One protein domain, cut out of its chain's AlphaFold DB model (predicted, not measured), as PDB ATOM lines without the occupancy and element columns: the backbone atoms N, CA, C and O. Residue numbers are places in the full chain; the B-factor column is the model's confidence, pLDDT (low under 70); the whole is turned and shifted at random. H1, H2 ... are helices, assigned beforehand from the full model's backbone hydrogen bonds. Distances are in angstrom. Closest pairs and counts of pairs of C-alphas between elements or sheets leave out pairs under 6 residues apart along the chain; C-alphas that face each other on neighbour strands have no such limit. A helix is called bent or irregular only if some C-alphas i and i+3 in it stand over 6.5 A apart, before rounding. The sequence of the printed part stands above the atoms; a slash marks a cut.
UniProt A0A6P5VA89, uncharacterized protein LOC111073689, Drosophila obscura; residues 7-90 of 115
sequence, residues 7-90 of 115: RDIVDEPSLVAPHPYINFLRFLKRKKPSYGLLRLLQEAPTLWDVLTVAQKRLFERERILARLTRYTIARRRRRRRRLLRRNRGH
ATOM      1  N   ARG A   7      91.715  88.013  99.124       74.00
ATOM      2  CA  ARG A   7      91.877  86.561  98.921       74.00
ATOM      3  C   ARG A   7      92.871  86.197  97.811       74.00
ATOM      4  O   ARG A   7      93.443  85.123  97.810       74.00
ATOM      5  N   ASP A   8      93.066  87.077  96.828       78.56
ATOM      6  CA  ASP A   8      94.028  86.813  95.758       78.56
ATOM      7  C   ASP A   8      95.468  87.008  96.277       78.56
ATOM      8  O   ASP A   8      96.404  86.523  95.653       78.56
ATOM      9  N   ILE A   9      95.630  87.701  97.411       77.94
ATOM     10  CA  ILE A   9      96.902  87.975  98.086       77.94
ATOM     11  C   ILE A   9      97.178  86.871  99.117       77.94
ATOM     12  O   ILE A   9      98.164  86.150  98.995       77.94
ATOM     13  N   VAL A  10      96.283  86.702 100.097       77.81
ATOM     14  CA  VAL A  10      96.389  85.716 101.185       77.81
ATOM     15  C   VAL A  10      94.983  85.283 101.631       77.81
ATOM     16  O   VAL A  10      94.076  86.115 101.703       77.81
ATOM     17  N   ASP A  11      94.799  83.995 101.946       71.38
ATOM     18  CA  ASP A  11      93.524  83.471 102.467       71.38
ATOM     19  C   ASP A  11      93.430  83.520 104.000       71.38
ATOM     20  O   ASP A  11      92.361  83.816 104.538       71.38
ATOM     21  N   GLU A  12      94.540  83.273 104.700       80.69
ATOM     22  CA  GLU A  12      94.605  83.243 106.163       80.69
ATOM     23  C   GLU A  12      95.227  84.517 106.756       80.69
ATOM     24  O   GLU A  12      96.333  84.896 106.373       80.69
ATOM     25  N   PRO A  13      94.579  85.167 107.743       81.06
ATOM     26  CA  PRO A  13      95.098  86.392 108.358       81.06
ATOM     27  C   PRO A  13      96.500  86.255 108.971       81.06
ATOM     28  O   PRO A  13      97.259  87.220 108.963       81.06
ATOM     29  N   SER A  14      96.845  85.072 109.485       82.69
ATOM     30  CA  SER A  14      98.145  84.754 110.095       82.69
ATOM     31  C   SER A  14      99.304  84.788 109.096       82.69
ATOM     32  O   SER A  14     100.438  85.047 109.483       82.69
ATOM     33  N   LEU A  15      99.025  84.567 107.809       85.69
ATOM     34  CA  LEU A  15     100.035  84.513 106.750       85.69
ATOM     35  C   LEU A  15     100.310  85.882 106.108       85.69
ATOM     36  O   LEU A  15     101.106  85.972 105.170       85.69
ATOM     37  N   VAL A  16      99.637  86.940 106.570       89.44
ATOM     38  CA  VAL A  16      99.843  88.304 106.074       89.44
ATOM     39  C   VAL A  16     101.146  88.848 106.647       89.44
ATOM     40  O   VAL A  16     101.250  89.120 107.844       89.44
ATOM     41  N   ALA A  17     102.133  89.045 105.776       92.56
ATOM     42  CA  ALA A  17     103.419  89.592 106.170       92.56
ATOM     43  C   ALA A  17     103.279  91.073 106.576       92.56
ATOM     44  O   ALA A  17     102.458  91.790 105.991       92.56
ATOM     45  N   PRO A  18     104.094  91.567 107.528       92.44
ATOM     46  CA  PRO A  18     104.164  92.993 107.842       92.44
ATOM     47  C   PRO A  18     104.580  93.835 106.633       92.44
ATOM     48  O   PRO A  18     104.034  94.913 106.409       92.44
ATOM     49  N   HIS A  19     105.511  93.319 105.827       94.38
ATOM     50  CA  HIS A  19     106.073  94.048 104.700       94.38
ATOM     51  C   HIS A  19     105.209  93.891 103.429       94.38
ATOM     52  O   HIS A  19     104.954  92.760 102.995       94.38
ATOM     53  N   PRO A  20     104.766  94.995 102.791       93.75
ATOM     54  CA  PRO A  20     103.800  94.944 101.694       93.75
ATOM     55  C   PRO A  20     104.360  94.273 100.437       93.75
ATOM     56  O   PRO A  20     103.625  93.578  99.735       93.75
ATOM     57  N   TYR A  21     105.666  94.399 100.189       94.50
ATOM     58  CA  TYR A  21     106.312  93.754  99.047       94.50
ATOM     59  C   TYR A  21     106.222  92.221  99.122       94.50
ATOM     60  O   TYR A  21     105.933  91.563  98.127       94.50
ATOM     61  N   ILE A  22     106.340  91.630 100.317       93.81
ATOM     62  CA  ILE A  22     106.207  90.176 100.498       93.81
ATOM     63  C   ILE A  22     104.778  89.708 100.188       93.81
ATOM     64  O   ILE A  22     104.576  88.681  99.536       93.81
ATOM     65  N   ASN A  23     103.771  90.481 100.602       93.94
ATOM     66  CA  ASN A  23     102.377  90.200 100.250       93.94
ATOM     67  C   ASN A  23     102.152  90.313  98.732       93.94
ATOM     68  O   ASN A  23     101.428  89.502  98.153       93.94
ATOM     69  N   PHE A  24     102.805  91.273  98.072       94.06
ATOM     70  CA  PHE A  24     102.794  91.389  96.616       94.06
ATOM     71  C   PHE A  24     103.430  90.184  95.918       94.06
ATOM     72  O   PHE A  24     102.825  89.651  94.990       94.06
ATOM     73  N   LEU A  25     104.575  89.684  96.391       93.62
ATOM     74  CA  LEU A  25     105.196  88.474  95.835       93.62
ATOM     75  C   LEU A  25     104.262  87.262  95.931       93.62
ATOM     76  O   LEU A  25     104.110  86.515  94.963       93.62
ATOM     77  N   ARG A  26     103.566  87.094  97.066       91.75
ATOM     78  CA  ARG A  26     102.547  86.038  97.231       91.75
ATOM     79  C   ARG A  26     101.404  86.187  96.230       91.75
ATOM     80  O   ARG A  26     101.008  85.208  95.593       91.75
ATOM     81  N   PHE A  27     100.900  87.408  96.058       92.06
ATOM     82  CA  PHE A  27      99.880  87.712  95.057       92.06
ATOM     83  C   PHE A  27     100.362  87.395  93.636       92.06
ATOM     84  O   PHE A  27      99.641  86.755  92.867       92.06
ATOM     85  N   LEU A  28     101.584  87.804  93.294       92.38
ATOM     86  CA  LEU A  28     102.167  87.585  91.978       92.38
ATOM     87  C   LEU A  28     102.341  86.090  91.700       92.38
ATOM     88  O   LEU A  28     101.911  85.621  90.647       92.38
ATOM     89  N   LYS A  29     102.836  85.318  92.678       91.25
ATOM     90  CA  LYS A  29     102.959  83.856  92.570       91.25
ATOM     91  C   LYS A  29     101.603  83.181  92.355       91.25
ATOM     92  O   LYS A  29     101.499  82.271  91.539       91.25
ATOM     93  N   ARG A  30     100.546  83.649  93.029       89.62
ATOM     94  CA  ARG A  30      99.171  83.159  92.813       89.62
ATOM     95  C   ARG A  30      98.624  83.504  91.430       89.62
ATOM     96  O   ARG A  30      97.888  82.710  90.853       89.62
ATOM     97  N   LYS A  31      98.935  84.688  90.897       90.19
ATOM     98  CA  LYS A  31      98.473  85.119  89.566       90.19
ATOM     99  C   LYS A  31      99.259  84.488  88.421       90.19
ATOM    100  O   LYS A  31      98.698  84.316  87.342       90.19
ATOM    101  N   LYS A  32     100.530  84.167  88.650       90.31
ATOM    102  CA  LYS A  32     101.456  83.590  87.674       90.31
ATOM    103  C   LYS A  32     102.042  82.289  88.240       90.31
ATOM    104  O   LYS A  32     103.218  82.246  88.593       90.31
ATOM    105  N   PRO A  33     101.235  81.215  88.347       89.38
ATOM    106  CA  PRO A  33     101.684  79.965  88.964       89.38
ATOM    107  C   PRO A  33     102.869  79.337  88.220       89.38
ATOM    108  O   PRO A  33     103.748  78.767  88.869       89.38
ATOM    109  N   SER A  34     102.931  79.524  86.895       91.62
ATOM    110  CA  SER A  34     104.010  79.059  86.014       91.62
ATOM    111  C   SER A  34     105.358  79.737  86.255       91.62
ATOM    112  O   SER A  34     106.376  79.242  85.780       91.62
ATOM    113  N   TYR A  35     105.406  80.861  86.977       91.00
ATOM    114  CA  TYR A  35     106.676  81.518  87.264       91.00
ATOM    115  C   TYR A  35     107.444  80.702  88.300       91.00
ATOM    116  O   TYR A  35     106.988  80.529  89.434       91.00
ATOM    117  N   GLY A  36     108.626  80.211  87.922       91.38
ATOM    118  CA  GLY A  36     109.614  79.710  88.877       91.38
ATOM    119  C   GLY A  36     110.071  80.816  89.836       91.38
ATOM    120  O   GLY A  36     109.822  81.997  89.594       91.38
ATOM    121  N   LEU A  37     110.745  80.444  90.928       91.88
ATOM    122  CA  LEU A  37     111.190  81.403  91.949       91.88
ATOM    123  C   LEU A  37     112.102  82.492  91.360       91.88
ATOM    124  O   LEU A  37     111.860  83.671  91.593       91.88
ATOM    125  N   LEU A  38     113.089  82.100  90.549       93.62
ATOM    126  CA  LEU A  38     114.028  83.026  89.906       93.62
ATOM    127  C   LEU A  38     113.312  84.036  89.007       93.62
ATOM    128  O   LEU A  38     113.455  85.239  89.194       93.62
ATOM    129  N   ARG A  39     112.468  83.549  88.091       94.00
ATOM    130  CA  ARG A  39     111.694  84.406  87.187       94.00
ATOM    131  C   ARG A  39     110.754  85.344  87.947       94.00
ATOM    132  O   ARG A  39     110.596  86.500  87.573       94.00
ATOM    133  N   LEU A  40     110.154  84.863  89.036       94.50
ATOM    134  CA  LEU A  40     109.311  85.687  89.895       94.50
ATOM    135  C   LEU A  40     110.109  86.818  90.552       94.50
ATOM    136  O   LEU A  40     109.639  87.948  90.550       94.50
ATOM    137  N   LEU A  41     111.297  86.531  91.085       93.75
ATOM    138  CA  LEU A  41     112.153  87.540  91.710       93.75
ATOM    139  C   LEU A  41     112.749  88.524  90.697       93.75
ATOM    140  O   LEU A  41     112.973  89.674  91.054       93.75
ATOM    141  N   GLN A  42     112.960  88.100  89.450       95.44
ATOM    142  CA  GLN A  42     113.416  88.972  88.365       95.44
ATOM    143  C   GLN A  42     112.318  89.928  87.883       95.44
ATOM    144  O   GLN A  42     112.572  91.113  87.719       95.44
ATOM    145  N   GLU A  43     111.092  89.438  87.670       94.50
ATOM    146  CA  GLU A  43     109.996  90.268  87.147       94.50
ATOM    147  C   GLU A  43     109.295  91.105  88.238       94.50
ATOM    148  O   GLU A  43     108.683  92.135  87.946       94.50
ATOM    149  N   ALA A  44     109.349  90.675  89.504       94.25
ATOM    150  CA  ALA A  44     108.630  91.331  90.596       94.25
ATOM    151  C   ALA A  44     109.022  92.799  90.848       94.25
ATOM    152  O   ALA A  44     108.093  93.591  91.020       94.25
ATOM    153  N   PRO A  45     110.309  93.200  90.865       96.00
ATOM    154  CA  PRO A  45     110.702  94.590  91.090       96.00
ATOM    155  C   PRO A  45     110.103  95.528  90.042       96.00
ATOM    156  O   PRO A  45     109.421  96.488  90.389       96.00
ATOM    157  N   THR A  46     110.229  95.180  88.758       95.19
ATOM    158  CA  THR A  46     109.681  95.972  87.650       95.19
ATOM    159  C   THR A  46     108.166  96.113  87.767       95.19
ATOM    160  O   THR A  46     107.617  97.205  87.636       95.19
ATOM    161  N   LEU A  47     107.467  95.015  88.067       93.56
ATOM    162  CA  LEU A  47     106.019  95.041  88.258       93.56
ATOM    163  C   LEU A  47     105.607  95.830  89.503       93.56
ATOM    164  O   LEU A  47     104.534  96.427  89.495       93.56
ATOM    165  N   TRP A  48     106.422  95.822  90.558       95.19
ATOM    166  CA  TRP A  48     106.182  96.591  91.772       95.19
ATOM    167  C   TRP A  48     106.354  98.087  91.528       95.19
ATOM    168  O   TRP A  48     105.520  98.865  91.983       95.19
ATOM    169  N   ASP A  49     107.371  98.501  90.782       95.12
ATOM    170  CA  ASP A  49     107.636  99.916  90.514       95.12
ATOM    171  C   ASP A  49     106.595 100.559  89.603       95.12
ATOM    172  O   ASP A  49     106.229 101.713  89.815       95.12
ATOM    173  N   VAL A  50     106.010  99.782  88.690       95.31
ATOM    174  CA  VAL A  50     104.873 100.217  87.862       95.31
ATOM    175  C   VAL A  50     103.602 100.472  88.694       95.31
ATOM    176  O   VAL A  50     102.707 101.196  88.252       95.31
ATOM    177  N   LEU A  51     103.478  99.902  89.901       92.00
ATOM    178  CA  LEU A  51     102.298 100.121  90.740       92.00
ATOM    179  C   LEU A  51     102.250 101.545  91.289       92.00
ATOM    180  O   LEU A  51     103.204 102.048  91.885       92.00
ATOM    181  N   THR A  52     101.064 102.149  91.234       93.88
ATOM    182  CA  THR A  52     100.828 103.425  91.913       93.88
ATOM    183  C   THR A  52     100.889 103.259  93.432       93.88
ATOM    184  O   THR A  52     100.633 102.178  93.971       93.88
ATOM    185  N   VAL A  53     101.142 104.350  94.162       92.88
ATOM    186  CA  VAL A  53     101.147 104.342  95.639       92.88
ATOM    187  C   VAL A  53      99.845 103.755  96.195       92.88
ATOM    188  O   VAL A  53      99.870 102.910  97.087       92.88
ATOM    189  N   ALA A  54      98.697 104.122  95.617       90.50
ATOM    190  CA  ALA A  54      97.398 103.586  96.019       90.50
ATOM    191  C   ALA A  54      97.291 102.064  95.819       90.50
ATOM    192  O   ALA A  54      96.679 101.376  96.636       90.50
ATOM    193  N   GLN A  55      97.899 101.525  94.759       90.62
ATOM    194  CA  GLN A  55      97.946 100.086  94.512       90.62
ATOM    195  C   GLN A  55      98.905  99.377  95.471       90.62
ATOM    196  O   GLN A  55      98.542  98.329  96.001       90.62
ATOM    197  N   LYS A  56     100.072  99.963  95.764       93.06
ATOM    198  CA  LYS A  56     101.018  99.438  96.765       93.06
ATOM    199  C   LYS A  56     100.366  99.342  98.151       93.06
ATOM    200  O   LYS A  56     100.482  98.307  98.807       93.06
ATOM    201  N   ARG A  57      99.554 100.338  98.535       92.44
ATOM    202  CA  ARG A  57      98.761 100.325  99.782       92.44
ATOM    203  C   ARG A  57      97.799  99.138  99.891       92.44
ATOM    204  O   ARG A  57      97.475  98.705 100.990       92.44
ATOM    205  N   LEU A  58      97.347  98.548  98.780       90.31
ATOM    206  CA  LEU A  58      96.482  97.357  98.833       90.31
ATOM    207  C   LEU A  58      97.180  96.130  99.431       90.31
ATOM    208  O   LEU A  58      96.482  95.205  99.857       90.31
ATOM    209  N   PHE A  59      98.514  96.129  99.446       93.06
ATOM    210  CA  PHE A  59      99.349  95.063  99.992       93.06
ATOM    211  C   PHE A  59      99.804  95.325 101.435       93.06
ATOM    212  O   PHE A  59     100.450  94.466 102.037       93.06
ATOM    213  N   GLU A  60      99.448  96.477 102.012       93.94
ATOM    214  CA  GLU A  60      99.686  96.762 103.426       93.94
ATOM    215  C   GLU A  60      98.921  95.778 104.307       93.94
ATOM    216  O   GLU A  60      97.745  95.472 104.070       93.94
ATOM    217  N   ARG A  61      99.585  95.317 105.369       91.31
ATOM    218  CA  ARG A  61      99.028  94.348 106.313       91.31
ATOM    219  C   ARG A  61      97.664  94.782 106.840       91.31
ATOM    220  O   ARG A  61      96.704  94.020 106.752       91.31
ATOM    221  N   GLU A  62      97.550  96.015 107.322       91.12
ATOM    222  CA  GLU A  62      96.305  96.551 107.883       91.12
ATOM    223  C   GLU A  62      95.167  96.560 106.861       91.12
ATOM    224  O   GLU A  62      94.036  96.167 107.162       91.12
ATOM    225  N   ARG A  63      95.470  96.937 105.613       90.44
ATOM    226  CA  ARG A  63      94.497  96.957 104.518       90.44
ATOM    227  C   ARG A  63      94.042  95.552 104.155       90.44
ATOM    228  O   ARG A  63      92.842  95.341 103.965       90.44
ATOM    229  N   ILE A  64      94.954  94.586 104.081       89.19
ATOM    230  CA  ILE A  64      94.610  93.183 103.818       89.19
ATOM    231  C   ILE A  64      93.744  92.634 104.954       89.19
ATOM    232  O   ILE A  64      92.661  92.108 104.688       89.19
ATOM    233  N   LEU A  65      94.164  92.813 106.209       88.38
ATOM    234  CA  LEU A  65      93.432  92.342 107.384       88.38
ATOM    235  C   LEU A  65      92.028  92.949 107.449       88.38
ATOM    236  O   LEU A  65      91.052  92.208 107.545       88.38
ATOM    237  N   ALA A  66      91.890  94.267 107.279       87.56
ATOM    238  CA  ALA A  66      90.592  94.940 107.251       87.56
ATOM    239  C   ALA A  66      89.672  94.415 106.134       87.56
ATOM    240  O   ALA A  66      88.447  94.396 106.264       87.56
ATOM    241  N   ARG A  67      90.233  93.970 105.007       86.56
ATOM    242  CA  ARG A  67      89.455  93.371 103.915       86.56
ATOM    243  C   ARG A  67      89.078  91.921 104.206       86.56
ATOM    244  O   ARG A  67      87.957  91.524 103.877       86.56
ATOM    245  N   LEU A  68      89.967  91.148 104.828       83.19
ATOM    246  CA  LEU A  68      89.689  89.780 105.269       83.19
ATOM    247  C   LEU A  68      88.614  89.757 106.364       83.19
ATOM    248  O   LEU A  68      87.676  88.960 106.278       83.19
ATOM    249  N   THR A  69      88.658  90.673 107.335       83.06
ATOM    250  CA  THR A  69      87.599  90.809 108.350       83.06
ATOM    251  C   THR A  69      86.261  91.173 107.706       83.06
ATOM    252  O   THR A  69      85.257  90.503 107.941       83.06
ATOM    253  N   ARG A  70      86.226  92.146 106.786       80.00
ATOM    254  CA  ARG A  70      85.003  92.463 106.023       80.00
ATOM    255  C   ARG A  70      84.480  91.260 105.237       80.00
ATOM    256  O   ARG A  70      83.271  91.030 105.211       80.00
ATOM    257  N   TYR A  71      85.363  90.477 104.616       74.94
ATOM    258  CA  TYR A  71      84.977  89.283 103.867       74.94
ATOM    259  C   TYR A  71      84.394  88.192 104.773       74.94
ATOM    260  O   TYR A  71      83.331  87.647 104.468       74.94
ATOM    261  N   THR A  72      85.043  87.892 105.899       73.50
ATOM    262  CA  THR A  72      84.558  86.895 106.866       73.50
ATOM    263  C   THR A  72      83.217  87.316 107.468       73.50
ATOM    264  O   THR A  72      82.281  86.510 107.497       73.50
ATOM    265  N   ILE A  73      83.059  88.593 107.834       69.44
ATOM    266  CA  ILE A  73      81.784  89.174 108.279       69.44
ATOM    267  C   ILE A  73      80.717  89.038 107.183       69.44
ATOM    268  O   ILE A  73      79.610  88.562 107.448       69.44
ATOM    269  N   ALA A  74      81.032  89.396 105.935       69.81
ATOM    270  CA  ALA A  74      80.103  89.275 104.814       69.81
ATOM    271  C   ALA A  74      79.693  87.814 104.553       69.81
ATOM    272  O   ALA A  74      78.514  87.537 104.310       69.81
ATOM    273  N   ARG A  75      80.633  86.865 104.654       71.62
ATOM    274  CA  ARG A  75      80.373  85.422 104.528       71.62
ATOM    275  C   ARG A  75      79.438  84.933 105.636       71.62
ATOM    276  O   ARG A  75      78.450  84.263 105.327       71.62
ATOM    277  N   ARG A  76      79.680  85.323 106.895       69.69
ATOM    278  CA  ARG A  76      78.788  85.019 108.034       69.69
ATOM    279  C   ARG A  76      77.382  85.583 107.810       69.69
ATOM    280  O   ARG A  76      76.406  84.841 107.913       69.69
ATOM    281  N   ARG A  77      77.263  86.855 107.406       70.38
ATOM    282  CA  ARG A  77      75.971  87.500 107.095       70.38
ATOM    283  C   ARG A  77      75.219  86.779 105.970       70.38
ATOM    284  O   ARG A  77      74.022  86.528 106.103       70.38
ATOM    285  N   ARG A  78      75.902  86.390 104.886       70.62
ATOM    286  CA  ARG A  78      75.302  85.606 103.787       70.62
ATOM    287  C   ARG A  78      74.809  84.236 104.255       70.62
ATOM    288  O   ARG A  78      73.701  83.850 103.888       70.62
ATOM    289  N   ARG A  79      75.590  83.524 105.077       70.75
ATOM    290  CA  ARG A  79      75.186  82.226 105.647       70.75
ATOM    291  C   ARG A  79      73.931  82.376 106.510       70.75
ATOM    292  O   ARG A  79      72.972  81.646 106.284       70.75
ATOM    293  N   ARG A  80      73.890  83.375 107.402       71.69
ATOM    294  CA  ARG A  80      72.708  83.678 108.230       71.69
ATOM    295  C   ARG A  80      71.467  83.944 107.374       71.69
ATOM    296  O   ARG A  80      70.427  83.350 107.619       71.69
ATOM    297  N   ARG A  81      71.579  84.760 106.317       71.69
ATOM    298  CA  ARG A  81      70.461  85.022 105.388       71.69
ATOM    299  C   ARG A  81      69.961  83.756 104.683       71.69
ATOM    300  O   ARG A  81      68.756  83.601 104.521       71.69
ATOM    301  N   ARG A  82      70.856  82.849 104.276       71.00
ATOM    302  CA  ARG A  82      70.471  81.564 103.659       71.00
ATOM    303  C   ARG A  82      69.726  80.654 104.636       71.00
ATOM    304  O   ARG A  82      68.727  80.067 104.241       71.00
ATOM    305  N   LEU A  83      70.177  80.572 105.889       70.75
ATOM    306  CA  LEU A  83      69.495  79.798 106.935       70.75
ATOM    307  C   LEU A  83      68.095  80.354 107.220       70.75
ATOM    308  O   LEU A  83      67.128  79.605 107.222       70.75
ATOM    309  N   LEU A  84      67.967  81.679 107.347       69.75
ATOM    310  CA  LEU A  84      66.666  82.331 107.537       69.75
ATOM    311  C   LEU A  84      65.714  82.106 106.353       69.75
ATOM    312  O   LEU A  84      64.518  81.943 106.560       69.75
ATOM    313  N   ARG A  85      66.226  82.072 105.114       65.06
ATOM    314  CA  ARG A  85      65.418  81.730 103.933       65.06
ATOM    315  C   ARG A  85      64.984  80.265 103.926       65.06
ATOM    316  O   ARG A  85      63.833  80.006 103.609       65.06
ATOM    317  N   ARG A  86      65.861  79.327 104.308       60.09
ATOM    318  CA  ARG A  86      65.491  77.906 104.459       60.09
ATOM    319  C   ARG A  86      64.382  77.721 105.495       60.09
ATOM    320  O   ARG A  86      63.406  77.047 105.206       60.09
ATOM    321  N   ASN A  87      64.469  78.413 106.629       58.81
ATOM    322  CA  ASN A  87      63.447  78.337 107.678       58.81
ATOM    323  C   ASN A  87      62.118  79.024 107.309       58.81
ATOM    324  O   ASN A  87      61.125  78.804 107.988       58.81
ATOM    325  N   ARG A  88      62.079  79.844 106.247       57.91
ATOM    326  CA  ARG A  88      60.839  80.427 105.700       57.91
ATOM    327  C   ARG A  88      60.213  79.590 104.578       57.91
ATOM    328  O   ARG A  88      59.069  79.837 104.228       57.91
ATOM    329  N   GLY A  89      60.962  78.649 103.998       51.00
ATOM    330  CA  GLY A  89      60.518  77.798 102.886       51.00
ATOM    331  C   GLY A  89      59.785  76.524 103.311       51.00
ATOM    332  O   GLY A  89      59.240  75.842 102.454       51.00
ATOM    333  N   HIS A  90      59.750  76.218 104.610       52.88
ATOM    334  CA  HIS A  90      58.789  75.274 105.169       52.88
ATOM    335  C   HIS A  90      57.594  76.081 105.676       52.88
ATOM    336  O   HIS A  90      57.660  76.617 106.787       52.88
TER     337      HIS A  90
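AT A GLANCE: This is residues 7 to 90 of the 115 residues of the protein "uncharacterized protein LOC111073689" of Drosophila obscura (UniProt A0A6P5VA89). Picture a long straight helical arm, H4, running out from a small head in which H1 and H2 pack on each other at a steep angle and the short H3 is near H1. Residues 72 to 90 stick out, and this arm makes the length; residues 7 to 19, with no named element, belong to the head. The printed part has 84 residues with four named helices, H1 to H4 in chain order, and no named strand; the class is all helix. It is only just loose, close to extended, with a radius of gyration of the C-alphas of 17.3 A and spans of 59 by 27 by 22 A.

HOW THE PARTS SIT: Look first at H4, residues 61 to 88: it is close to but not clearly touching H1, residues 20 to 31, with the closest C-alphas, Pro 20 and Arg 61, 6.7 A apart. Their lines stand at a steep tilt of 52 degrees, the same way. H1 and H2, residues 37 to 49, touch, closest at the C-alphas of Leu 25 and Ala 44, 6.9 A, at a steep tilt of 61 degrees, opposite ways. H3, residues 53 to 57, is close to but not clearly touching H1, closest at the C-alphas of Pro 20 and Lys 56, 7.2 A. H2 and H4 are apart. Every O i to N i+4 pair is within hydrogen-bond range in H1, H3 and H4; in H2 it is 7 of 9.

IN THESE COORDINATES: Find C-alpha 61 at (99.028, 94.348, 106.313); from there H4 runs 40.7 A to C-alpha 88 at (60.839, 80.427, 105.700). H1 begins at C-alpha 20, (103.800, 94.944, 101.694), and measures 16.5 A; H2 measures 18.9 A and H3 6.2 A. H2 is only just irregular: C-alphas 42 and 45 are 6.8 A apart.

THE WHOLE: The C-alphas farthest apart, Gln 42 and His 90, are 58.8 A apart. The printed part has no cut, and its three links between helices are tight. Confidence is under 70 at residues 73 to 74, 76 and 84 to 90.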